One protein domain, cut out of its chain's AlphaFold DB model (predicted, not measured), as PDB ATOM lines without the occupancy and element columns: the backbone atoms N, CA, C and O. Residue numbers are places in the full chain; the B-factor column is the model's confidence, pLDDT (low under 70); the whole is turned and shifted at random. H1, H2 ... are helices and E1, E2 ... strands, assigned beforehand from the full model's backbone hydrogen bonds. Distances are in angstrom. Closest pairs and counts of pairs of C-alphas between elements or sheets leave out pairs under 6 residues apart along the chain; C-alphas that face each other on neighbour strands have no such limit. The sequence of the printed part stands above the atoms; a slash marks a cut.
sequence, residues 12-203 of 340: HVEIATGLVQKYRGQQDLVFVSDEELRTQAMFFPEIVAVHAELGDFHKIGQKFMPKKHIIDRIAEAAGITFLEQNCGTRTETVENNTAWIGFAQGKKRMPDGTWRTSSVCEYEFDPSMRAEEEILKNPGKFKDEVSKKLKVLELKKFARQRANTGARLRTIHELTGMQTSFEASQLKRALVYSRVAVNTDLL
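Overview. This is residues 12 to 203 of the 340 residues of an uncharacterized protein of Desulfobacterales bacterium (UniProt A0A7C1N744). A long slab: helix H5 lies in the middle on one face of an antiparallel strand wall, E6 E7 E10, which continues through E7 and E8 into the small sheet E5 E8 E9. H2 packs beside H5; one end of the slab holds the sheet E1 E11 E2 between H1 and H2, and the other end holds the helix pair H3 and H4. The printed part has 192 residues, with six named helices and eleven named strands in the order H1 E1 E2 E3 E4 H2 E5 E6 E7 E8 E9 E10 H3 H4 H5 E11 H6, a mixed class; E1 E11 E2 is mixed, and the small hairpin E3 E4 is antiparallel. It is only just loose, close to compact, with a radius of gyration of the C-alphas of 19.6 A and spans of 66 by 37 by 21 A.

Along the chain. H1, residues 12 to 25, begins at C-alpha 12 (195.010, 223.135, 160.856) and is 19.7 A long. E1 is residues 29 to 31, E2 43 to 50, 21.8 A, E3 57 to 60, E4 63 to 66 and H2 68 to 77. E5 is residues 80 to 82, E6 88 to 94, E7 97 to 104, 22.7 A, E8 106 to 109, E9 115 to 117 and E10 121 to 125. H3 is residues 127 to 137, H4 145 to 157, and H5 159 to 176, 25.7 A, from C-alpha 159 (170.110, 204.258, 190.390). E11 is residues 191 to 198, 22.7 A, and H6, 200 to 203, ends at (205.931, 225.616, 171.084).

Arrangement. E11 is parallel to E1 (N 31 and O 192, 2.8 A) and antiparallel to E2 (N 46 and O 195, 2.8 A). H1 and H2 are on opposite faces of this sheet, three layers with helices on both faces, at heights of 9.0 A and 10.1 A; the closest C-alphas are Ala 16 and Ile 47, 6.0 A, and Val 48 and Ala 77, 5.5 A. The hairpin E3 and E4 has N 58 and O 65 at 2.7 A; E4 and H5 are near each other. H2 and H5 touch at Lys 68 and Thr 165, 6.1 A, at a shallow tilt of 23 degrees, the same way. H5 is on E6 E7 E10, two layers with a helix on one face, at a height of 5.2 A, closest at Gly 102 and Asn 164, 4.2 A. E7 is antiparallel to E6 (N 90 and O 101, 2.8 A) and E10 (N 102 and O 123, 2.9 A), and runs on into E8 at 18 degrees. E8 is antiparallel to E5 (N 81 and O 107, 2.9 A) and E9 (N 116 and O 108, 2.8 A); H5 is on this sheet too, at a height of 9.8 A. H3 and H4 touch at Pro 127 and Leu 155, 5.2 A, at a steep tilt of 49 degrees, opposite ways. H6 touches no helix. In H1 to H5 every O i to N i+4 pair is within hydrogen-bond range; H6 is too short for one.

Size, cuts and confidence. The C-alphas of Asp 144 and Leu 202, the two farthest apart, are 67.6 A apart. The printed part has no cut. The links E1 to E2 and H5 to E11 are long. The mean pLDDT of the printed part is 91.2, and no printed residue is under 70.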
ATOM      1  N   HIS A  12     195.992 223.797 160.004       84.12
ATOM      2  CA  HIS A  12     195.010 223.135 160.856       84.12
ATOM      3  C   HIS A  12     193.603 223.761 160.849       84.12
ATOM      4  O   HIS A  12     192.629 223.013 160.837       84.12
ATOM      5  N   VAL A  13     193.465 225.090 160.832       88.06
ATOM      6  CA  VAL A  13     192.152 225.767 160.812       88.06
ATOM      7  C   VAL A  13     191.441 225.545 159.478       88.06
ATOM      8  O   VAL A  13     190.242 225.251 159.451       88.06
ATOM      9  N   GLU A  14     192.173 225.636 158.368       88.75
ATOM     10  CA  GLU A  14     191.629 225.379 157.030       88.75
ATOM     11  C   GLU A  14     191.216 223.911 156.881       88.75
ATOM     12  O   GLU A  14     190.098 223.623 156.443       88.75
ATOM     13  N   ILE A  15     192.063 222.981 157.340       90.31
ATOM     14  CA  ILE A  15     191.760 221.543 157.370       90.31
ATOM     15  C   ILE A  15     190.508 221.271 158.211       90.31
ATOM     16  O   ILE A  15     189.592 220.589 157.746       90.31
ATOM     17  N   ALA A  16     190.434 221.809 159.431       92.81
ATOM     18  CA  ALA A  16     189.287 221.624 160.315       92.81
ATOM     19  C   ALA A  16     187.996 222.180 159.701       92.81
ATOM     20  O   ALA A  16     186.963 221.509 159.718       92.81
ATOM     21  N   THR A  17     188.062 223.363 159.087       93.62
ATOM     22  CA  THR A  17     186.916 223.974 158.400       93.62
ATOM     23  C   THR A  17     186.452 223.111 157.225       93.62
ATOM     24  O   THR A  17     185.255 222.846 157.089       93.62
ATOM     25  N   GLY A  18     187.384 222.602 156.413       93.69
ATOM     26  CA  GLY A  18     187.080 221.688 155.312       93.69
ATOM     27  C   GLY A  18     186.450 220.371 155.782       93.69
ATOM     28  O   GLY A  18     185.478 219.899 155.189       93.69
ATOM     29  N   LEU A  19     186.939 219.799 156.889       94.25
ATOM     30  CA  LEU A  19     186.356 218.599 157.497       94.25
ATOM     31  C   LEU A  19     184.931 218.847 157.997       94.25
ATOM     32  O   LEU A  19     184.038 218.048 157.715       94.25
ATOM     33  N   VAL A  20     184.692 219.963 158.687       94.94
ATOM     34  CA  VAL A  20     183.349 220.340 159.151       94.94
ATOM     35  C   VAL A  20     182.388 220.493 157.973       94.94
ATOM     36  O   VAL A  20     181.279 219.958 158.015       94.94
ATOM     37  N   GLN A  21     182.806 221.160 156.893       95.25
ATOM     38  CA  GLN A  21     181.989 221.297 155.683       95.25
ATOM     39  C   GLN A  21     181.688 219.945 155.027       95.25
ATOM     40  O   GLN A  21     180.549 219.705 154.627       95.25
ATOM     41  N   LYS A  22     182.669 219.034 154.978       95.56
ATOM     42  CA  LYS A  22     182.480 217.670 154.471       95.56
ATOM     43  C   LYS A  22     181.407 216.915 155.262       95.56
ATOM     44  O   LYS A  22     180.490 216.370 154.651       95.56
ATOM     45  N   TYR A  23     181.479 216.926 156.592       95.12
ATOM     46  CA  TYR A  23     180.495 216.249 157.446       95.12
ATOM     47  C   TYR A  23     179.106 216.901 157.377       95.12
ATOM     48  O   TYR A  23     178.096 216.201 157.291       95.12
ATOM     49  N   ARG A  24     179.032 218.241 157.310       94.19
ATOM     50  CA  ARG A  24     177.768 218.957 157.052       94.19
ATOM     51  C   ARG A  24     177.158 218.523 155.707       94.19
ATOM     52  O   ARG A  24     175.958 218.268 155.637       94.19
ATOM     53  N   GLY A  25     177.976 218.363 154.662       93.31
ATOM     54  CA  GLY A  25     177.550 217.875 153.343       93.31
ATOM     55  C   GLY A  25     177.075 216.416 153.328       93.31
ATOM     56  O   GLY A  25     176.177 216.072 152.563       93.31
ATOM     57  N   GLN A  26     177.617 215.570 154.208       93.25
ATOM     58  CA  GLN A  26     177.190 214.176 154.410       93.25
ATOM     59  C   GLN A  26     175.920 214.045 155.271       93.25
ATOM     60  O   GLN A  26     175.426 212.939 155.477       93.25
ATOM     61  N   GLN A  27     175.355 215.171 155.725       90.69
ATOM     62  CA  GLN A  27     174.223 215.242 156.654       90.69
ATOM     63  C   GLN A  27     174.501 214.613 158.026       90.69
ATOM     64  O   GLN A  27     173.558 214.193 158.708       90.69
ATOM     65  N   ASP A  28     175.767 214.567 158.446       93.88
ATOM     66  CA  ASP A  28     176.148 214.112 159.780       93.88
ATOM     67  C   ASP A  28     175.739 215.106 160.875       93.88
ATOM     68  O   ASP A  28     175.364 216.255 160.615       93.88
ATOM     69  N   LEU A  29     175.769 214.652 162.128       94.12
ATOM     70  CA  LEU A  29     175.395 215.468 163.277       94.12
ATOM     71  C   LEU A  29     176.602 216.270 163.757       94.12
ATOM     72  O   LEU A  29     177.442 215.768 164.501       94.12
ATOM     73  N   VAL A  30     176.685 217.523 163.318       95.81
ATOM     74  CA  VAL A  30     177.818 218.406 163.604       95.81
ATOM     75  C   VAL A  30     177.501 219.339 164.771       95.81
ATOM     76  O   VAL A  30     176.663 220.229 164.650       95.81
ATOM     77  N   PHE A  31     178.224 219.163 165.876       95.44
ATOM     78  CA  PHE A  31     178.170 219.986 167.088       95.44
ATOM     79  C   PHE A  31     179.462 220.799 167.229       95.44
ATOM     80  O   PHE A  31     180.167 220.722 168.233       95.44
ATOM     81  N   VAL A  32     179.794 221.526 166.163       94.25
ATOM     82  CA  VAL A  32     180.964 222.405 166.085       94.25
ATOM     83  C   VAL A  32     180.483 223.805 165.758       94.25
ATOM     84  O   VAL A  32     179.833 224.003 164.722       94.25
ATOM     85  N   SER A  33     180.788 224.757 166.636       90.62
ATOM     86  CA  SER A  33     180.489 226.163 166.379       90.62
ATOM     87  C   SER A  33     181.547 226.774 165.460       90.62
ATOM     88  O   SER A  33     182.704 226.358 165.441       90.62
ATOM     89  N   ASP A  34     181.168 227.791 164.688       89.00
ATOM     90  CA  ASP A  34     182.131 228.476 163.818       89.00
ATOM     91  C   ASP A  34     183.161 229.285 164.634       89.00
ATOM     92  O   ASP A  34     184.252 229.575 164.145       89.00
ATOM     93  N   GLU A  35     182.835 229.628 165.886       88.94
ATOM     94  CA  GLU A  35     183.767 230.227 166.846       88.94
ATOM     95  C   GLU A  35     184.876 229.241 167.219       88.94
ATOM     96  O   GLU A  35     186.047 229.608 167.208       88.94
ATOM     97  N   GLU A  36     184.532 227.969 167.451       87.50
ATOM     98  CA  GLU A  36     185.489 226.919 167.819       87.50
ATOM     99  C   GLU A  36     186.586 226.689 166.776       87.50
ATOM    100  O   GLU A  36     187.668 226.216 167.112       87.50
ATOM    101  N   LEU A  37     186.323 227.051 165.519       90.12
ATOM    102  CA  LEU A  37     187.276 226.941 164.419       90.12
ATOM    103  C   LEU A  37     188.278 228.105 164.372       90.12
ATOM    104  O   LEU A  37     189.299 228.002 163.699       90.12
ATOM    105  N   ARG A  38     188.013 229.212 165.072       89.62
ATOM    106  CA  ARG A  38     188.829 230.436 165.036       89.62
ATOM    107  C   ARG A  38     189.796 230.483 166.216       89.62
ATOM    108  O   ARG A  38     189.645 231.301 167.120       89.62
ATOM    109  N   THR A  39     190.780 229.590 166.221       86.62
ATOM    110  CA  THR A  39     191.770 229.516 167.304       86.62
ATOM    111  C   THR A  39     192.904 230.527 167.143       86.62
ATOM    112  O   THR A  39     193.261 230.930 166.035       86.62
ATOM    113  N   GLN A  40     193.507 230.917 168.266       83.81
ATOM    114  CA  GLN A  40     194.772 231.658 168.273       83.81
ATOM    115  C   GLN A  40     195.945 230.751 167.869       83.81
ATOM    116  O   GLN A  40     195.847 229.540 167.998       83.81
ATOM    117  N   ALA A  41     197.084 231.315 167.453       79.81
ATOM    118  CA  ALA A  41     198.216 230.554 166.897       79.81
ATOM    119  C   ALA A  41     198.767 229.431 167.806       79.81
ATOM    120  O   ALA A  41     199.207 228.392 167.307       79.81
ATOM    121  N   MET A  42     198.714 229.615 169.133       81.88
ATOM    122  CA  MET A  42     199.143 228.607 170.116       81.88
ATOM    123  C   MET A  42     198.211 227.394 170.201       81.88
ATOM    124  O   MET A  42     198.562 226.387 170.819       81.88
ATOM    125  N   PHE A  43     197.031 227.472 169.593       88.75
ATOM    126  CA  PHE A  43     196.024 226.431 169.622       88.75
ATOM    127  C   PHE A  43     195.534 226.104 168.215       88.75
ATOM    128  O   PHE A  43     195.603 226.913 167.289       88.75
ATOM    129  N   PHE A  44     194.994 224.908 168.042       90.44
ATOM    130  CA  PHE A  44     194.316 224.545 166.808       90.44
ATOM    131  C   PHE A  44     193.062 223.720 167.096       90.44
ATOM    132  O   PHE A  44     193.017 222.991 168.095       90.44
ATOM    133  N   PRO A  45     192.023 223.837 166.253       93.56
ATOM    134  CA  PRO A  45     190.828 223.031 166.390       93.56
ATOM    135  C   PRO A  45     191.099 221.628 165.844       93.56
ATOM    136  O   PRO A  45     191.516 221.451 164.700       93.56
ATOM    137  N   GLU A  46     190.826 220.616 166.654       93.69
ATOM    138  CA  GLU A  46     190.853 219.218 166.249       93.69
ATOM    139  C   GLU A  46     189.415 218.718 166.101       93.69
ATOM    140  O   GLU A  46     188.614 218.799 167.036       93.69
ATOM    141  N   ILE A  47     189.082 218.215 164.911       95.94
ATOM    142  CA  ILE A  47     187.748 217.694 164.601       95.94
ATOM    143  C   ILE A  47     187.728 216.190 164.842       95.94
ATOM    144  O   ILE A  47     188.475 215.442 164.213       95.94
ATOM    145  N   VAL A  48     186.829 215.745 165.716       96.12
ATOM    146  CA  VAL A  48     186.703 214.342 166.115       96.12
ATOM    147  C   VAL A  48     185.301 213.844 165.776       96.12
ATOM    148  O   VAL A  48     184.299 214.410 166.211       96.12
ATOM    149  N   ALA A  49     185.226 212.761 165.001       95.50
ATOM    150  CA  ALA A  49     183.975 212.112 164.624       95.50
ATOM    151  C   ALA A  49     183.749 210.840 165.456       95.50
ATOM    152  O   ALA A  49     184.471 209.846 165.331       95.50
ATOM    153  N   VAL A  50     182.719 210.854 166.297       94.75
ATOM    154  CA  VAL A  50     182.299 209.710 167.104       94.75
ATOM    155  C   VAL A  50     181.273 208.900 166.322       94.75
ATOM    156  O   VAL A  50     180.158 209.347 166.065       94.75
ATOM    157  N   HIS A  51     181.659 207.674 165.983       92.44
ATOM    158  CA  HIS A  51     180.773 206.677 165.396       92.44
ATOM    159  C   HIS A  51     180.224 205.785 166.509       92.44
ATOM    160  O   HIS A  51     180.991 205.291 167.352       92.44
ATOM    161  N   ALA A  52     178.907 205.611 166.520       89.31
ATOM    162  CA  ALA A  52     178.196 204.818 167.507       89.31
ATOM    163  C   ALA A  52     177.163 203.926 166.815       89.31
ATOM    164  O   ALA A  52     176.586 204.296 165.794       89.31
ATOM    165  N   GLU A  53     176.932 202.747 167.375       90.38
ATOM    166  CA  GLU A  53     175.939 201.804 166.880       90.38
ATOM    167  C   GLU A  53     174.637 201.918 167.673       90.38
ATOM    168  O   GLU A  53     174.601 202.428 168.791       90.38
ATOM    169  N   LEU A  54     173.540 201.370 167.145       89.31
ATOM    170  CA  LEU A  54     172.249 201.392 167.843       89.31
ATOM    171  C   LEU A  54     172.318 200.715 169.229       89.31
ATOM    172  O   LEU A  54     171.618 201.115 170.161       89.31
ATOM    173  N   GLY A  55     173.181 199.700 169.365       90.00
ATOM    174  CA  GLY A  55     173.443 198.989 170.616       90.00
ATOM    175  C   GLY A  55     174.115 199.849 171.686       90.00
ATOM    176  O   GLY A  55     174.051 199.511 172.871       90.00
ATOM    177  N   ASP A  56     174.687 200.989 171.312       91.75
ATOM    178  CA  ASP A  56     175.368 201.899 172.222       91.75
ATOM    179  C   ASP A  56     174.430 202.885 172.936       91.75
ATOM    180  O   ASP A  56     174.858 203.681 173.777       91.75
ATOM    181  N   PHE A  57     173.129 202.802 172.658       92.69
ATOM    182  CA  PHE A  57     172.114 203.677 173.230       92.69
ATOM    183  C   PHE A  57     171.076 202.881 174.027       92.69
ATOM    184  O   PHE A  57     170.745 201.730 173.740       92.69
ATOM    185  N   HIS A  58     170.537 203.507 175.066       89.00
ATOM    186  CA  HIS A  58     169.326 203.073 175.740       89.00
ATOM    187  C   HIS A  58     168.112 203.515 174.923       89.00
ATOM    188  O   HIS A  58     167.884 204.711 174.739       89.00
ATOM    189  N   LYS A  59     167.302 202.557 174.467       88.75
ATOM    190  CA  LYS A  59     166.012 202.852 173.842       88.75
ATOM    191  C   LYS A  59     164.979 203.177 174.922       88.75
ATOM    192  O   LYS A  59     164.643 202.319 175.735       88.75
ATOM    193  N   ILE A  60     164.464 204.402 174.912       82.94
ATOM    194  CA  ILE A  60     163.410 204.877 175.812       82.94
ATOM    195  C   ILE A  60     162.250 205.374 174.947       82.94
ATOM    196  O   ILE A  60     162.252 206.490 174.426       82.94
ATOM    197  N   GLY A  61     161.255 204.506 174.750       81.44
ATOM    198  CA  GLY A  61     160.182 204.749 173.786       81.44
ATOM    199  C   GLY A  61     160.725 204.798 172.355       81.44
ATOM    200  O   GLY A  61     161.339 203.834 171.894       81.44
ATOM    201  N   GLN A  62     160.500 205.918 171.664       85.38
ATOM    202  CA  GLN A  62     161.013 206.173 170.308       85.38
ATOM    203  C   GLN A  62     162.383 206.863 170.290       85.38
ATOM    204  O   GLN A  62     162.985 207.011 169.228       85.38
ATOM    205  N   LYS A  63     162.881 207.286 171.456       91.00
ATOM    206  CA  LYS A  63     164.125 208.042 171.585       91.00
ATOM    207  C   LYS A  63     165.262 207.157 172.079       91.00
ATOM    208  O   LYS A  63     165.048 206.184 172.803       91.00
ATOM    209  N   PHE A  64     166.476 207.535 171.714       92.56
ATOM    210  CA  PHE A  64     167.701 206.843 172.076       92.56
ATOM    211  C   PHE A  64     168.587 207.766 172.906       92.56
ATOM    212  O   PHE A  64     168.920 208.867 172.475       92.56
ATOM    213  N   MET A  65     168.950 207.329 174.108       91.38
ATOM    214  CA  MET A  65     169.847 208.064 175.003       91.38
ATOM    215  C   MET A  65     171.203 207.366 175.063       91.38
ATOM    216  O   MET A  65     171.231 206.141 175.173       91.38
ATOM    217  N   PRO A  66     172.327 208.090 174.986       93.31
ATOM    218  CA  PRO A  66     173.640 207.462 174.952       93.31
ATOM    219  C   PRO A  66     173.929 206.718 176.263       93.31
ATOM    220  O   PRO A  66     173.593 207.182 177.354       93.31
ATOM    221  N   LYS A  67     174.537 205.531 176.156       92.19
ATOM    222  CA  LYS A  67     175.062 204.802 177.317       92.19
ATOM    223  C   LYS A  67     176.313 205.496 177.855       92.19
ATOM    224  O   LYS A  67     176.937 206.300 177.163       92.19
ATOM    225  N   LYS A  68     176.722 205.131 179.074       91.62
ATOM    226  CA  LYS A  68     177.892 205.715 179.753       91.62
ATOM    227  C   LYS A  68     179.148 205.751 178.870       91.62
ATOM    228  O   LYS A  68     179.792 206.787 178.799       91.62
ATOM    229  N   HIS A  69     179.485 204.661 178.180       92.88
ATOM    230  CA  HIS A  69     180.704 204.613 177.363       92.88
ATOM    231  C   HIS A  69     180.657 205.571 176.165       92.88
ATOM    232  O   HIS A  69     181.680 206.147 175.814       92.88
ATOM    233  N   ILE A  70     179.483 205.795 175.567       94.56
ATOM    234  CA  ILE A  70     179.317 206.811 174.517       94.56
ATOM    235  C   ILE A  70     179.375 208.215 175.090       94.56
ATOM    236  O   ILE A  70     179.995 209.075 174.482       94.56
ATOM    237  N   ILE A  71     178.775 208.449 176.255       94.81
ATOM    238  CA  ILE A  71     178.873 209.739 176.952       94.81
ATOM    239  C   ILE A  71     180.339 210.093 177.208       94.81
ATOM    240  O   ILE A  71     180.747 211.218 176.942       94.81
ATOM    241  N   ASP A  72     181.136 209.122 177.657       94.31
ATOM    242  CA  ASP A  72     182.565 209.305 177.910       94.31
ATOM    243  C   ASP A  72     183.333 209.605 176.606       94.31
ATOM    244  O   ASP A  72     184.092 210.571 176.558       94.31
ATOM    245  N   ARG A  73     183.060 208.870 175.515       95.88
ATOM    246  CA  ARG A  73     183.650 209.138 174.186       95.88
ATOM    247  C   ARG A  73     183.250 210.499 173.614       95.88
ATOM    248  O   ARG A  73     184.071 211.160 172.988       95.88
ATOM    249  N   ILE A  74     181.998 210.917 173.802       96.19
ATOM    250  CA  ILE A  74     181.511 212.232 173.365       96.19
ATOM    251  C   ILE A  74     182.211 213.337 174.158       96.19
ATOM    252  O   ILE A  74     182.668 214.306 173.560       96.19
ATOM    253  N   ALA A  75     182.321 213.191 175.481       96.38
ATOM    254  CA  ALA A  75     183.020 214.162 176.315       96.38
ATOM    255  C   ALA A  75     184.483 214.320 175.878       96.38
ATOM    256  O   ALA A  75     184.948 215.442 175.701       96.38
ATOM    257  N   GLU A  76     185.179 213.208 175.631       95.94
ATOM    258  CA  GLU A  76     186.558 213.214 175.139       95.94
ATOM    259  C   GLU A  76     186.684 213.877 173.758       95.94
ATOM    260  O   GLU A  76     187.544 214.739 173.559       95.94
ATOM    261  N   ALA A  77     185.798 213.526 172.821       96.12
ATOM    262  CA  ALA A  77     185.765 214.109 171.480       96.12
ATOM    263  C   ALA A  77     185.491 215.620 171.504       96.12
ATOM    264  O   ALA A  77     186.064 216.365 170.714       96.12
ATOM    265  N   ALA A  78     184.652 216.078 172.434       95.81
ATOM    266  CA  ALA A  78     184.354 217.490 172.651       95.81
ATOM    267  C   ALA A  78     185.412 218.225 173.496       95.81
ATOM    268  O   ALA A  78     185.275 219.428 173.728       95.81
ATOM    269  N   GLY A  79     186.445 217.533 173.992       95.12
ATOM    270  CA  GLY A  79     187.475 218.125 174.850       95.12
ATOM    271  C   GLY A  79     186.958 218.563 176.224       95.12
ATOM    272  O   GLY A  79     187.463 219.534 176.790       95.12
ATOM    273  N   ILE A  80     185.934 217.886 176.745       96.94
ATOM    274  CA  ILE A  80     185.337 218.166 178.052       96.94
ATOM    275  C   ILE A  80     186.079 217.386 179.131       96.94
ATOM    276  O   ILE A  80     186.190 216.162 179.083       96.94
ATOM    277  N   THR A  81     186.521 218.096 180.164       95.31
ATOM    278  CA  THR A  81     187.062 217.508 181.391       95.31
ATOM    279  C   THR A  81     186.078 217.724 182.532       95.31
ATOM    280  O   THR A  81     185.715 218.860 182.833       95.31
ATOM    281  N   PHE A  82     185.644 216.640 183.172       95.56
ATOM    282  CA  PHE A  82     184.780 216.708 184.351       95.56
ATOM    283  C   PHE A  82     185.582 217.120 185.588       95.56
ATOM    284  O   PHE A  82     186.695 216.642 185.797       95.56
ATOM    285  N   LEU A  83     185.014 218.012 186.397       94.25
ATOM    286  CA  LEU A  83     185.618 218.490 187.636       94.25
ATOM    287  C   LEU A  83     185.246 217.535 188.766       94.25
ATOM    288  O   LEU A  83     184.091 217.507 189.187       94.25
ATOM    289  N   GLU A  84     186.209 216.744 189.237       89.94
ATOM    290  CA  GLU A  84     185.970 215.685 190.227       89.94
ATOM    291  C   GLU A  84     185.305 216.207 191.503       89.94
ATOM    292  O   GLU A  84     184.389 215.568 192.013       89.94
ATOM    293  N   GLN A  85     185.690 217.403 191.963       89.56
ATOM    294  CA  GLN A  85     185.124 218.023 193.166       89.56
ATOM    295  C   GLN A  85     183.620 218.306 193.030       89.56
ATOM    296  O   GLN A  85     182.888 218.252 194.011       89.56
ATOM    297  N   ASN A  86     183.155 218.560 191.803       92.69
ATOM    298  CA  ASN A  86     181.776 218.934 191.489       92.69
ATOM    299  C   ASN A  86     181.065 217.845 190.671       92.69
ATOM    300  O   ASN A  86     180.147 218.124 189.897       92.69
ATOM    301  N   CYS A  87     181.497 216.592 190.834       93.19
ATOM    302  CA  CYS A  87     180.875 215.423 190.234       93.19
ATOM    303  C   CYS A  87     180.571 214.377 191.305       93.19
ATOM    304  O   CYS A  87     181.456 213.915 192.015       93.19
ATOM    305  N   GLY A  88     179.323 213.931 191.384       93.75
ATOM    306  CA  GLY A  88     178.946 212.966 192.402       93.75
ATOM    307  C   GLY A  88     177.491 212.556 192.338       93.75
ATOM    308  O   GLY A  88     176.797 212.732 191.334       93.75
ATOM    309  N   THR A  89     177.047 211.933 193.422       95.25
ATOM    310  CA  THR A  89     175.651 211.555 193.612       95.25
ATOM    311  C   THR A  89     175.275 211.717 195.068       95.25
ATOM    312  O   THR A  89     176.027 211.264 195.932       95.25
ATOM    313  N   ARG A  90     174.084 212.242 195.324       94.06
ATOM    314  CA  ARG A  90     173.447 212.248 196.639       94.06
ATOM    315  C   ARG A  90     172.092 211.553 196.571       94.06
ATOM    316  O   ARG A  90     171.567 211.295 195.487       94.06
ATOM    317  N   THR A  91     171.568 211.186 197.729       93.94
ATOM    318  CA  THR A  91     170.222 210.626 197.863       93.94
ATOM    319  C   THR A  91     169.338 211.638 198.553       93.94
ATOM    320  O   THR A  91     169.741 212.187 199.576       93.94
ATOM    321  N   GLU A  92     168.139 211.828 198.028       91.88
ATOM    322  CA  GLU A  92     167.110 212.658 198.640       91.88
ATOM    323  C   GLU A  92     165.844 211.824 198.818       91.88
ATOM    324  O   GLU A  92     165.580 210.894 198.050       91.88
ATOM    325  N   THR A  93     165.086 212.113 199.871       86.44
ATOM    326  CA  THR A  93     163.793 211.468 200.099       86.44
ATOM    327  C   THR A  93     162.715 212.391 199.558       86.44
ATOM    328  O   THR A  93     162.494 213.465 200.109       86.44
ATOM    329  N   VAL A  94     162.047 211.964 198.491       77.00
ATOM    330  CA  VAL A  94     160.953 212.694 197.846       77.00
ATOM    331  C   VAL A  94     159.688 211.872 198.054       77.00
ATOM    332  O   VAL A  94     159.636 210.716 197.649       77.00
ATOM    333  N   GLU A  95     158.690 212.425 198.749       71.50
ATOM    334  CA  GLU A  95     157.370 211.788 198.924       71.50
ATOM    335  C   GLU A  95     157.428 210.318 199.413       71.50
ATOM    336  O   GLU A  95     156.728 209.443 198.912       71.50
ATOM    337  N   ASN A  96     158.279 210.033 200.408       78.81
ATOM    338  CA  ASN A  96     158.567 208.692 200.961       78.81
ATOM    339  C   ASN A  96     159.316 207.714 200.034       78.81
ATOM    340  O   ASN A  96     159.593 206.583 200.442       78.81
ATOM    341  N   ASN A  97     159.713 208.136 198.833       82.38
ATOM    342  CA  ASN A  97     160.599 207.389 197.948       82.38
ATOM    343  C   ASN A  97     162.035 207.916 198.028       82.38
ATOM    344  O   ASN A  97     162.291 209.088 198.290       82.38
ATOM    345  N   THR A  98     163.006 207.027 197.813       87.75
ATOM    346  CA  THR A  98     164.410 207.431 197.673       87.75
ATOM    347  C   THR A  98     164.663 207.825 196.221       87.75
ATOM    348  O   THR A  98     164.554 206.978 195.336       87.75
ATOM    349  N   ALA A  99     165.062 209.070 195.987       92.31
ATOM    350  CA  ALA A  99     165.561 209.553 194.710       92.31
ATOM    351  C   ALA A  99     167.092 209.671 194.750       92.31
ATOM    352  O   ALA A  99     167.697 209.975 195.780       92.31
ATOM    353  N   TRP A 100     167.740 209.412 193.615       95.06
ATOM    354  CA  TRP A 100     169.176 209.622 193.440       95.06
ATOM    355  C   TRP A 100     169.392 210.845 192.570       95.06
ATOM    356  O   TRP A 100     168.994 210.851 191.406       95.06
ATOM    357  N   ILE A 101     170.079 211.845 193.108       95.75
ATOM    358  CA  ILE A 101     170.455 213.046 192.370       95.75
ATOM    359  C   ILE A 101     171.925 212.934 192.008       95.75
ATOM    360  O   ILE A 101     172.799 212.891 192.873       95.75
ATOM    361  N   GLY A 102     172.200 212.839 190.711       96.69
ATOM    362  CA  GLY A 102     173.541 212.997 190.177       96.69
ATOM    363  C   GLY A 102     173.809 214.471 189.945       96.69
ATOM    364  O   GLY A 102     172.923 215.177 189.481       96.69
ATOM    365  N   PHE A 103     175.025 214.914 190.222       97.38
ATOM    366  CA  PHE A 103     175.485 216.254 189.876       97.38
ATOM    367  C   PHE A 103     176.822 216.151 189.149       97.38
ATOM    368  O   PHE A 103     177.627 215.263 189.448       97.38
ATOM    369  N   ALA A 104     177.029 217.003 188.151       97.44
ATOM    370  CA  ALA A 104     178.252 217.032 187.367       97.44
ATOM    371  C   ALA A 104     178.547 218.440 186.851       97.44
ATOM    372  O   ALA A 104     177.664 219.140 186.354       97.44
ATOM    373  N   GLN A 105     179.819 218.815 186.903       97.75
ATOM    374  CA  GLN A 105     180.344 220.022 186.281       97.75
ATOM    375  C   GLN A 105     181.520 219.656 185.383       97.75
ATOM    376  O   GLN A 105     182.326 218.782 185.711       97.75
ATOM    377  N   GLY A 106     181.624 220.319 184.239       97.12
ATOM    378  CA  GLY A 106     182.703 220.108 183.288       97.12
ATOM    379  C   GLY A 106     183.267 221.423 182.793       97.12
ATOM    380  O   GLY A 106     182.649 222.476 182.926       97.12
ATOM    381  N   LYS A 107     184.452 221.355 182.199       96.50
ATOM    382  CA  LYS A 107     185.060 222.477 181.491       96.50
ATOM    383  C   LYS A 107     185.545 222.052 180.115       96.50
ATOM    384  O   LYS A 107     186.001 220.923 179.942       96.50
ATOM    385  N   LYS A 108     185.463 222.971 179.159       95.12
ATOM    386  CA  LYS A 108     185.985 222.831 177.797       95.12
ATOM    387  C   LYS A 108     186.915 224.004 177.501       95.12
ATOM    388  O   LYS A 108     186.672 225.116 177.968       95.12
ATOM    389  N   ARG A 109     187.986 223.756 176.749       93.31
ATOM    390  CA  ARG A 109     188.891 224.818 176.301       93.31
ATOM    391  C   ARG A 109     188.281 225.582 175.128       93.31
ATOM    392  O   ARG A 109     187.812 224.970 174.171       93.31
ATOM    393  N   MET A 110     188.305 226.903 175.229       92.81
ATOM    394  CA  MET A 110     187.837 227.835 174.213       92.81
ATOM    395  C   MET A 110     188.957 228.153 173.205       92.81
ATOM    396  O   MET A 110     190.126 227.851 173.461       92.81
ATOM    397  N   PRO A 111     188.636 228.743 172.041       89.69
ATOM    398  CA  PRO A 111     189.608 229.005 170.966       89.69
ATOM    399  C   PRO A 111     190.732 229.977 171.333       89.69
ATOM    400  O   PRO A 111     191.802 229.962 170.720       89.69
ATOM    401  N   ASP A 112     190.488 230.809 172.340       85.50
ATOM    402  CA  ASP A 112     191.450 231.729 172.946       85.50
ATOM    403  C   ASP A 112     192.370 231.053 173.982       85.50
ATOM    404  O   ASP A 112     193.266 231.692 174.526       85.50
ATOM    405  N   GLY A 113     192.162 229.763 174.261       85.50
ATOM    406  CA  GLY A 113     192.904 228.996 175.258       85.50
ATOM    407  C   GLY A 113     192.326 229.049 176.669       85.50
ATOM    408  O   GLY A 113     192.773 228.280 177.525       85.50
ATOM    409  N   THR A 114     191.328 229.899 176.925       89.75
ATOM    410  CA  THR A 114     190.657 229.967 178.227       89.75
ATOM    411  C   THR A 114     189.779 228.736 178.456       89.75
ATOM    412  O   THR A 114     189.478 227.963 177.543       89.75
ATOM    413  N   TRP A 115     189.375 228.506 179.706       92.38
ATOM    414  CA  TRP A 115     188.467 227.416 180.054       92.38
ATOM    415  C   TRP A 115     187.058 227.953 180.274       92.38
ATOM    416  O   TRP A 115     186.835 228.775 181.161       92.38
ATOM    417  N   ARG A 116     186.091 227.423 179.524       93.88
ATOM    418  CA  ARG A 116     184.670 227.608 179.807       93.88
ATOM    419  C   ARG A 116     184.195 226.488 180.717       93.88
ATOM    420  O   ARG A 116     184.213 225.322 180.325       93.88
ATOM    421  N   THR A 117     183.751 226.853 181.912       95.88
ATOM    422  CA  THR A 117     183.173 225.928 182.893       95.88
ATOM    423  C   THR A 117     181.650 225.944 182.779       95.88
ATOM    424  O   THR A 117     181.053 227.006 182.618       95.88
ATOM    425  N   SER A 118     181.020 224.774 182.839       96.56
ATOM    426  CA  SER A 118     179.561 224.640 182.867       96.56
ATOM    427  C   SER A 118     178.987 225.027 184.229       96.56
ATOM    428  O   SER A 118     179.697 225.080 185.237       96.56
ATOM    429  N   SER A 119     177.670 225.178 184.297       96.38
ATOM    430  CA  SER A 119     176.944 225.088 185.561       96.38
ATOM    431  C   SER A 119     177.080 223.690 186.190       96.38
ATOM    432  O   SER A 119     177.482 222.719 185.529       96.38
ATOM    433  N   VAL A 120     176.763 223.575 187.484       96.56
ATOM    434  CA  VAL A 120     176.598 222.269 188.135       96.56
ATOM    435  C   VAL A 120     175.266 221.688 187.668       96.56
ATOM    436  O   VAL A 120     174.194 222.092 188.113       96.56
ATOM    437  N   CYS A 121     175.336 220.749 186.732       96.44
ATOM    438  CA  CYS A 121     174.168 220.099 186.161       96.44
ATOM    439  C   CYS A 121     173.692 218.973 187.071       96.44
ATOM    440  O   CYS A 121     174.423 218.005 187.287       96.44
ATOM    441  N   GLU A 122     172.446 219.047 187.526       96.06
ATOM    442  CA  GLU A 122     171.826 217.987 188.321       96.06
ATOM    443  C   GLU A 122     170.872 217.133 187.488       96.06
ATOM    444  O   GLU A 122     170.248 217.609 186.537       96.06
ATOM    445  N   TYR A 123     170.748 215.856 187.834       94.94
ATOM    446  CA  TYR A 123     169.781 214.940 187.245       94.94
ATOM    447  C   TYR A 123     169.230 213.987 188.300       94.94
ATOM    448  O   TYR A 123     169.973 213.234 188.932       94.94
ATOM    449  N   GLU A 124     167.910 213.991 188.430       94.44
ATOM    450  CA  GLU A 124     167.180 213.146 189.361       94.44
ATOM    451  C   GLU A 124     166.777 211.814 188.717       94.44
ATOM    452  O   GLU A 124     166.258 211.741 187.595       94.44
ATOM    453  N   PHE A 125     167.008 210.736 189.457       93.12
ATOM    454  CA  PHE A 125     166.566 209.398 189.120       93.12
ATOM    455  C   PHE A 125     165.832 208.765 190.305       93.12
ATOM    456  O   PHE A 125     166.463 208.283 191.247       93.12
ATOM    457  N   ASP A 126     164.504 208.713 190.212       92.88
ATOM    458  CA  ASP A 126     163.636 207.968 191.125       92.88
ATOM    459  C   ASP A 126     163.329 206.562 190.554       92.88
ATOM    460  O   ASP A 126     162.654 206.437 189.524       92.88
ATOM    461  N   PRO A 127     163.813 205.472 191.178       91.81
ATOM    462  CA  PRO A 127     163.540 204.110 190.731       91.81
ATOM    463  C   PRO A 127     162.075 203.687 190.840       91.81
ATOM    464  O   PRO A 127     161.639 202.887 190.011       91.81
ATOM    465  N   SER A 128     161.340 204.172 191.844       91.19
ATOM    466  CA  SER A 128     159.929 203.843 192.064       91.19
ATOM    467  C   SER A 128     159.091 204.426 190.931       91.19
ATOM    468  O   SER A 128     158.451 203.673 190.196       91.19
ATOM    469  N   MET A 129     159.230 205.730 190.682       89.69
ATOM    470  CA  MET A 129     158.532 206.419 189.588       89.69
ATOM    471  C   MET A 129     158.857 205.795 188.225       89.69
ATOM    472  O   MET A 129     157.977 205.531 187.404       89.69
ATOM    473  N   ARG A 130     160.133 205.473 187.976       89.00
ATOM    474  CA  ARG A 130     160.551 204.844 186.712       89.00
ATOM    475  C   ARG A 130     160.040 203.413 186.557       89.00
ATOM    476  O   ARG A 130     159.774 202.994 185.429       89.00
ATOM    477  N   ALA A 131     159.912 202.658 187.648       89.50
ATOM    478  CA  ALA A 131     159.307 201.331 187.611       89.50
ATOM    479  C   ALA A 131     157.812 201.424 187.292       89.50
ATOM    480  O   ALA A 131     157.332 200.677 186.441       89.50
ATOM    481  N   GLU A 132     157.096 202.357 187.922       88.75
ATOM    482  CA  GLU A 132     155.671 202.596 187.679       88.75
ATOM    483  C   GLU A 132     155.393 202.968 186.220       88.75
ATOM    484  O   GLU A 132     154.515 202.372 185.592       88.75
ATOM    485  N   GLU A 133     156.206 203.851 185.631       87.12
ATOM    486  CA  GLU A 133     156.124 204.173 184.202       87.12
ATOM    487  C   GLU A 133     156.297 202.935 183.302       87.12
ATOM    488  O   GLU A 133     155.610 202.798 182.284       87.12
ATOM    489  N   GLU A 134     157.232 202.034 183.628       86.38
ATOM    490  CA  GLU A 134     157.477 200.824 182.830       86.38
ATOM    491  C   GLU A 134     156.346 199.798 182.985       86.38
ATOM    492  O   GLU A 134     155.975 199.144 182.002       86.38
ATOM    493  N   ILE A 135     155.778 199.692 184.190       87.44
ATOM    494  CA  ILE A 135     154.621 198.844 184.497       87.44
ATOM    495  C   ILE A 135     153.392 199.334 183.733       87.44
ATOM    496  O   ILE A 135     152.727 198.531 183.078       87.44
ATOM    497  N   LEU A 136     153.129 200.644 183.747       87.12
ATOM    498  CA  LEU A 136     151.999 201.246 183.042       87.12
ATOM    499  C   LEU A 136     152.107 201.061 181.522       87.12
ATOM    500  O   LEU A 136     151.114 200.780 180.857       87.12
ATOM    501  N   LYS A 137     153.323 201.161 180.966       85.81
ATOM    502  CA  LYS A 137     153.579 200.927 179.532       85.81
ATOM    503  C   LYS A 137     153.463 199.456 179.126       85.81
ATOM    504  O   LYS A 137     153.213 199.180 177.957       85.81
ATOM    505  N   ASN A 138     153.662 198.517 180.054       84.88
ATOM    506  CA  ASN A 138     153.681 197.078 179.774       84.88
ATOM    507  C   ASN A 138     152.829 196.289 180.787       84.88
ATOM    508  O   ASN A 138     153.367 195.438 181.508       84.88
ATOM    509  N   PRO A 139     151.501 196.502 180.827       76.31
ATOM    510  CA  PRO A 139     150.637 195.917 181.854       76.31
ATOM    511  C   PRO A 139     150.650 194.378 181.850       76.31
ATOM    512  O   PRO A 139     150.499 193.750 182.893       76.31
ATOM    513  N   GLY A 140     150.904 193.744 180.698       79.75
ATOM    514  CA  GLY A 140     150.981 192.284 180.580       79.75
ATOM    515  C   GLY A 140     152.274 191.644 181.110       79.75
ATOM    516  O   GLY A 140     152.294 190.432 181.323       79.75
ATOM    517  N   LYS A 141     153.342 192.428 181.320       83.12
ATOM    518  CA  LYS A 141     154.671 191.933 181.729       83.12
ATOM    519  C   LYS A 141     154.808 191.796 183.249       83.12
ATOM    520  O   LYS A 141     155.548 190.936 183.716       83.12
ATOM    521  N   PHE A 142     154.092 192.620 184.015       84.69
ATOM    522  CA  PHE A 142     154.198 192.698 185.474       84.69
ATOM    523  C   PHE A 142     152.863 192.339 186.135       84.69
ATOM    524  O   PHE A 142     152.170 193.202 186.678       84.69
ATOM    525  N   LYS A 143     152.490 191.057 186.047       82.56
ATOM    526  CA  LYS A 143     151.224 190.543 186.592       82.56
ATOM    527  C   LYS A 143     151.253 190.457 188.117       82.56
ATOM    528  O   LYS A 143     150.312 190.899 188.770       82.56
ATOM    529  N   ASP A 144     152.367 189.980 188.665       89.06
ATOM    530  CA  ASP A 144     152.506 189.723 190.095       89.06
ATOM    531  C   ASP A 144     153.125 190.915 190.829       89.06
ATOM    532  O   ASP A 144     154.002 191.617 190.313       89.06
ATOM    533  N   GLU A 145     152.723 191.110 192.085       87.44
ATOM    534  CA  GLU A 145     153.302 192.135 192.962       87.44
ATOM    535  C   GLU A 145     154.812 191.916 193.165       87.44
ATOM    536  O   GLU A 145     155.592 192.868 193.213       87.44
ATOM    537  N   VAL A 146     155.248 190.652 193.188       89.56
ATOM    538  CA  VAL A 146     156.664 190.270 193.264       89.56
ATOM    539  C   VAL A 146     157.434 190.777 192.043       89.56
ATOM    540  O   VAL A 146     158.501 191.368 192.200       89.56
ATOM    541  N   SER A 147     156.892 190.624 190.831       88.31
ATOM    542  CA  SER A 147     157.532 191.116 189.603       88.31
ATOM    543  C   SER A 147     157.655 192.641 189.589       88.31
ATOM    544  O   SER A 147     158.660 193.169 189.112       88.31
ATOM    545  N   LYS A 148     156.669 193.356 190.149       88.56
ATOM    546  CA  LYS A 148     156.718 194.819 190.306       88.56
ATOM    547  C   LYS A 148     157.811 195.239 191.295       88.56
ATOM    548  O   LYS A 148     158.635 196.089 190.969       88.56
ATOM    549  N   LYS A 149     157.892 194.586 192.462       89.56
ATOM    550  CA  LYS A 149     158.940 194.846 193.472       89.56
ATOM    551  C   LYS A 149     160.344 194.525 192.954       89.56
ATOM    552  O   LYS A 149     161.262 195.320 193.145       89.56
ATOM    553  N   LEU A 150     160.512 193.406 192.246       91.06
ATOM    554  CA  LEU A 150     161.781 193.043 191.604       91.06
ATOM    555  C   LEU A 150     162.246 194.119 190.620       91.06
ATOM    556  O   LEU A 150     163.437 194.416 190.560       91.06
ATOM    557  N   LYS A 151     161.315 194.746 189.893       90.19
ATOM    558  CA  LYS A 151     161.653 195.813 188.955       90.19
ATOM    559  C   LYS A 151     162.174 197.072 189.647       90.19
ATOM    560  O   LYS A 151     163.177 197.638 189.214       90.19
ATOM    561  N   VAL A 152     161.535 197.482 190.742       90.81
ATOM    562  CA  VAL A 152     162.018 198.601 191.569       90.81
ATOM    563  C   VAL A 152     163.427 198.305 192.090       90.81
ATOM    564  O   VAL A 152     164.312 199.151 191.985       90.81
ATOM    565  N   LEU A 153     163.673 197.085 192.585       91.56
ATOM    566  CA  LEU A 153     164.995 196.665 193.067       91.56
ATOM    567  C   LEU A 153     166.062 196.668 191.960       91.56
ATOM    568  O   LEU A 153     167.187 197.109 192.198       91.56
ATOM    569  N   GLU A 154     165.716 196.230 190.746       91.69
ATOM    570  CA  GLU A 154     166.599 196.289 189.573       91.69
ATOM    571  C   GLU A 154     167.019 197.735 189.271       91.69
ATOM    572  O   GLU A 154     168.206 198.024 189.111       91.69
ATOM    573  N   LEU A 155     166.060 198.663 189.233       91.75
ATOM    574  CA  LEU A 155     166.345 200.075 188.976       91.75
ATOM    575  C   LEU A 155     167.127 200.715 190.127       91.75
ATOM    576  O   LEU A 155     168.059 201.477 189.869       91.75
ATOM    577  N   LYS A 156     166.816 200.353 191.376       92.44
ATOM    578  CA  LYS A 156     167.522 200.818 192.577       92.44
ATOM    579  C   LYS A 156     168.994 200.406 192.569       92.44
ATOM    580  O   LYS A 156     169.852 201.229 192.877       92.44
ATOM    581  N   LYS A 157     169.310 199.182 192.122       92.25
ATOM    582  CA  LYS A 157     170.696 198.691 191.984       92.25
ATOM    583  C   LYS A 157     171.560 199.598 191.098       92.25
ATOM    584  O   LYS A 157     172.734 199.795 191.392       92.25
ATOM    585  N   PHE A 158     170.984 200.159 190.034       90.56
ATOM    586  CA  PHE A 158     171.698 201.010 189.073       90.56
ATOM    587  C   PHE A 158     171.368 202.503 189.207       90.56
ATOM    588  O   PHE A 158     171.801 203.297 188.370       90.56
ATOM    589  N   ALA A 159     170.629 202.902 190.245       91.69
ATOM    590  CA  ALA A 159     170.110 204.258 190.390       91.69
ATOM    591  C   ALA A 159     171.228 205.301 190.449       91.69
ATOM    592  O   ALA A 159     171.226 206.252 189.672       91.69
ATOM    593  N   ARG A 160     172.251 205.053 191.277       92.88
ATOM    594  CA  ARG A 160     173.433 205.920 191.392       92.88
ATOM    595  C   ARG A 160     174.127 206.126 190.041       92.88
ATOM    596  O   ARG A 160     174.421 207.253 189.654       92.88
ATOM    597  N   GLN A 161     174.353 205.042 189.300       91.75
ATOM    598  CA  GLN A 161     175.008 205.110 187.995       91.75
ATOM    599  C   GLN A 161     174.155 205.878 186.978       91.75
ATOM    600  O   GLN A 161     174.690 206.701 186.236       91.75
ATOM    601  N   ARG A 162     172.839 205.636 186.945       91.81
ATOM    602  CA  ARG A 162     171.912 206.331 186.039       91.81
ATOM    603  C   ARG A 162     171.817 207.819 186.356       91.81
ATOM    604  O   ARG A 162     171.846 208.621 185.428       91.81
ATOM    605  N   ALA A 163     171.770 208.169 187.639       94.56
ATOM    606  CA  ALA A 163     171.743 209.548 188.097       94.56
ATOM    607  C   ALA A 163     173.001 210.312 187.645       94.56
ATOM    608  O   ALA A 163     172.909 211.339 186.977       94.56
ATOM    609  N   ASN A 164     174.185 209.746 187.908       93.94
ATOM    610  CA  ASN A 164     175.464 210.329 187.493       93.94
ATOM    611  C   ASN A 164     175.588 210.454 185.963       93.94
ATOM    612  O   ASN A 164     175.998 211.489 185.444       93.94
ATOM    613  N   THR A 165     175.183 209.411 185.233       93.38
ATOM    614  CA  THR A 165     175.226 209.396 183.763       93.38
ATOM    615  C   THR A 165     174.323 210.483 183.171       93.38
ATOM    616  O   THR A 165     174.725 211.174 182.236       93.38
ATOM    617  N   GLY A 166     173.127 210.681 183.738       94.19
ATOM    618  CA  GLY A 166     172.212 211.746 183.327       94.19
ATOM    619  C   GLY A 166     172.762 213.148 183.603       94.19
ATOM    620  O   GLY A 166     172.644 214.023 182.747       94.19
ATOM    621  N   ALA A 167     173.425 213.345 184.746       96.12
ATOM    622  CA  ALA A 167     174.064 214.615 185.090       96.12
ATOM    623  C   ALA A 167     175.202 214.957 184.116       96.12
ATOM    624  O   ALA A 167     175.204 216.037 183.532       96.12
ATOM    625  N   ARG A 168     176.101 214.000 183.839       96.12
ATOM    626  CA  ARG A 168     177.187 214.168 182.853       96.12
ATOM    627  C   ARG A 168     176.657 214.483 181.456       96.12
ATOM    628  O   ARG A 168     177.216 215.327 180.764       96.12
ATOM    629  N   LEU A 169     175.568 213.834 181.038       95.88
ATOM    630  CA  LEU A 169     174.932 214.116 179.751       95.88
ATOM    631  C   LEU A 169     174.377 215.549 179.683       95.88
ATOM    632  O   LEU A 169     174.507 216.192 178.643       95.88
ATOM    633  N   ARG A 170     173.804 216.068 180.778       96.25
ATOM    634  CA  ARG A 170     173.370 217.475 180.869       96.25
ATOM    635  C   ARG A 170     174.550 218.442 180.773       96.25
ATOM    636  O   ARG A 170     174.466 219.399 180.013       96.25
ATOM    637  N   THR A 171     175.666 218.146 181.439       97.00
ATOM    638  CA  THR A 171     176.904 218.935 181.327       97.00
ATOM    639  C   THR A 171     177.409 218.999 179.882       97.00
ATOM    640  O   THR A 171     177.755 220.069 179.385       97.00
ATOM    641  N   ILE A 172     177.428 217.860 179.179       96.69
ATOM    642  CA  ILE A 172     177.828 217.807 177.764       96.69
ATOM    643  C   ILE A 172     176.869 218.632 176.907       96.69
ATOM    644  O   ILE A 172     177.326 219.395 176.058       96.69
ATOM    645  N   HIS A 173     175.558 218.503 177.126       95.75
ATOM    646  CA  HIS A 173     174.551 219.294 176.418       95.75
ATOM    647  C   HIS A 173     174.787 220.799 176.594       95.75
ATOM    648  O   HIS A 173     174.784 221.524 175.606       95.75
ATOM    649  N   GLU A 174     175.056 221.263 177.815       96.12
ATOM    650  CA  GLU A 174     175.309 222.682 178.090       96.12
ATOM    651  C   GLU A 174     176.568 223.207 177.379       96.12
ATOM    652  O   GLU A 174     176.559 224.305 176.822       96.12
ATOM    653  N   LEU A 175     177.649 222.418 177.366       95.12
ATOM    654  CA  LEU A 175     178.929 222.835 176.782       95.12
ATOM    655  C   LEU A 175     178.978 222.724 175.254       95.12
ATOM    656  O   LEU A 175     179.721 223.471 174.624       95.12
ATOM    657  N   THR A 176     178.226 221.797 174.658       94.25
ATOM    658  CA  THR A 176     178.288 221.502 173.209       94.25
ATOM    659  C   THR A 176     177.034 221.901 172.437       94.25
ATOM    660  O   THR A 176     177.053 221.935 171.211       94.25
ATOM    661  N   GLY A 177     175.913 222.137 173.122       92.50
ATOM    662  CA  GLY A 177     174.596 222.282 172.498       92.50
ATOM    663  C   GLY A 177     174.003 220.973 171.957       92.50
ATOM    664  O   GLY A 177     172.932 220.991 171.352       92.50
ATOM    665  N   MET A 178     174.654 219.821 172.166       93.56
ATOM    666  CA  MET A 178     174.185 218.523 171.670       93.56
ATOM    667  C   MET A 178     172.875 218.108 172.336       93.56
ATOM    668  O   MET A 178     172.808 218.022 173.556       93.56
ATOM    669  N   GLN A 179     171.855 217.745 171.559       91.38
ATOM    670  CA  GLN A 179     170.600 217.195 172.083       91.38
ATOM    671  C   GLN A 179     170.799 216.001 173.042       91.38
ATOM    672  O   GLN A 179     171.676 215.160 172.866       91.38
ATOM    673  N   THR A 180     169.923 215.874 174.040       88.00
ATOM    674  CA  THR A 180     170.002 214.813 175.065       88.00
ATOM    675  C   THR A 180     169.521 213.441 174.582       88.00
ATOM    676  O   THR A 180     169.730 212.428 175.250       88.00
ATOM    677  N   SER A 181     168.839 213.389 173.438       91.19
ATOM    678  CA  SER A 181     168.260 212.163 172.891       91.19
ATOM    679  C   SER A 181     168.214 212.211 171.370       91.19
ATOM    680  O   SER A 181     168.069 213.285 170.794       91.19
ATOM    681  N   PHE A 182     168.323 211.043 170.745       92.81
ATOM    682  CA  PHE A 182     168.450 210.875 169.301       92.81
ATOM    683  C   PHE A 182     167.327 210.008 168.737       92.81
ATOM    684  O   PHE A 182     166.764 209.158 169.434       92.81
ATOM    685  N   GLU A 183     167.027 210.193 167.457       92.38
ATOM    686  CA  GLU A 183     166.163 209.297 166.688       92.38
ATOM    687  C   GLU A 183     166.966 208.160 166.041       92.38
ATOM    688  O   GLU A 183     168.153 208.298 165.755       92.38
ATOM    689  N   ALA A 184     166.316 207.033 165.733       89.31
ATOM    690  CA  ALA A 184     166.988 205.892 165.097       89.31
ATOM    691  C   ALA A 184     167.637 206.241 163.741       89.31
ATOM    692  O   ALA A 184     168.671 205.678 163.384       89.31
ATOM    693  N   SER A 185     167.031 207.161 162.986       89.81
ATOM    694  CA  SER A 185     167.541 207.664 161.702       89.81
ATOM    695  C   SER A 185     168.848 208.447 161.863       89.81
ATOM    696  O   SER A 185     169.715 208.394 160.990       89.81
ATOM    697  N   GLN A 186     168.995 209.139 162.993       89.31
ATOM    698  CA  GLN A 186     170.144 209.971 163.322       89.31
ATOM    699  C   GLN A 186     171.340 209.145 163.796       89.31
ATOM    700  O   GLN A 186     172.473 209.507 163.520       89.31
ATOM    701  N   LEU A 187     171.103 208.008 164.455       86.81
ATOM    702  CA  LEU A 187     172.169 207.175 165.026       86.81
ATOM    703  C   LEU A 187     173.092 206.506 164.002       86.81
ATOM    704  O   LEU A 187     174.149 206.015 164.374       86.81
ATOM    705  N   LYS A 188     172.710 206.464 162.721       86.50
ATOM    706  CA  LYS A 188     173.585 205.959 161.648       86.50
ATOM    707  C   LYS A 188     174.657 206.967 161.222       86.50
ATOM    708  O   LYS A 188     175.537 206.614 160.446       86.50
ATOM    709  N   ARG A 189     174.524 208.215 161.666       92.06
ATOM    710  CA  ARG A 189     175.365 209.348 161.285       92.06
ATOM    711  C   ARG A 189     176.481 209.532 162.302       92.06
ATOM    712  O   ARG A 189     176.317 209.190 163.474       92.06
ATOM    713  N   ALA A 190     177.596 210.101 161.865       93.31
ATOM    714  CA  ALA A 190     178.673 210.464 162.771       93.31
ATOM    715  C   ALA A 190     178.248 211.639 163.669       93.31
ATOM    716  O   ALA A 190     177.572 212.571 163.227       93.31
ATOM    717  N   LEU A 191     178.663 211.597 164.937       95.06
ATOM    718  CA  LEU A 191     178.557 212.715 165.872       95.06
ATOM    719  C   LEU A 191     179.890 213.466 165.850       95.06
ATOM    720  O   LEU A 191     180.901 212.949 166.323       95.06
ATOM    721  N   VAL A 192     179.911 214.660 165.274       96.44
ATOM    722  CA  VAL A 192     181.143 215.412 165.023       96.44
ATOM    723  C   VAL A 192     181.283 216.530 166.044       96.44
ATOM    724  O   VAL A 192     180.384 217.359 166.182       96.44
ATOM    725  N   TYR A 193     182.425 216.563 166.720       96.69
ATOM    726  CA  TYR A 193     182.772 217.556 167.732       96.69
ATOM    727  C   TYR A 193     184.112 218.209 167.417       96.69
ATOM    728  O   TYR A 193     184.904 217.705 166.618       96.69
ATOM    729  N   SER A 194     184.358 219.332 168.081       94.75
ATOM    730  CA  SER A 194     185.643 220.012 168.095       94.75
ATOM    731  C   SER A 194     186.230 219.966 169.503       94.75
ATOM    732  O   SER A 194     185.510 220.106 170.504       94.75
ATOM    733  N   ARG A 195     187.551 219.845 169.576       94.19
ATOM    734  CA  ARG A 195     188.323 220.150 170.780       94.19
ATOM    735  C   ARG A 195     189.499 221.047 170.424       94.19
ATOM    736  O   ARG A 195     190.060 220.938 169.340       94.19
ATOM    737  N   VAL A 196     189.867 221.937 171.337       93.00
ATOM    738  CA  VAL A 196     190.985 222.863 171.136       93.00
ATOM    739  C   VAL A 196     192.258 222.224 171.681       93.00
ATOM    740  O   VAL A 196     192.399 222.042 172.894       93.00
ATOM    741  N   ALA A 197     193.173 221.873 170.781       89.31
ATOM    742  CA  ALA A 197     194.471 221.294 171.101       89.31
ATOM    743  C   ALA A 197     195.558 222.376 171.155       89.31
ATOM    744  O   ALA A 197     195.427 223.447 170.562       89.31
ATOM    745  N   VAL A 198     196.636 222.101 171.891       87.75
ATOM    746  CA  VAL A 198     197.814 222.976 171.951       87.75
ATOM    747  C   VAL A 198     198.718 222.673 170.766       87.75
ATOM    748  O   VAL A 198     199.015 221.510 170.505       87.75
ATOM    749  N   ASN A 199     199.200 223.712 170.093       85.94
ATOM    750  CA  ASN A 199     200.177 223.590 169.023       85.94
ATOM    751  C   ASN A 199     201.580 223.320 169.590       85.94
ATOM    752  O   ASN A 199     202.388 224.231 169.759       85.94
ATOM    753  N   THR A 200     201.860 222.058 169.920       81.69
ATOM    754  CA  THR A 200     203.155 221.639 170.472       81.69
ATOM    755  C   THR A 200     204.307 221.869 169.506       81.69
ATOM    756  O   THR A 200     205.397 222.218 169.946       81.69
ATOM    757  N   ASP A 201     204.076 221.733 168.202       80.81
ATOM    758  CA  ASP A 201     205.125 221.906 167.197       80.81
ATOM    759  C   ASP A 201     205.599 223.361 167.155       80.81
ATOM    760  O   ASP A 201     206.802 223.624 167.161       80.81
ATOM    761  N   LEU A 202     204.663 224.314 167.225       77.25
ATOM    762  CA  LEU A 202     204.986 225.735 167.342       77.25
ATOM    763  C   LEU A 202     205.715 226.051 168.659       77.25
ATOM    764  O   LEU A 202     206.692 226.797 168.654       77.25
ATOM    765  N   LEU A 203     205.286 225.446 169.774       75.19
ATOM    766  CA  LEU A 203     205.931 225.616 171.084       75.19
ATOM    767  C   LEU A 203     207.371 225.098 171.125       75.19
ATOM    768  O   LEU A 203     208.222 225.644 171.833       75.19
TER     769      LEU A 203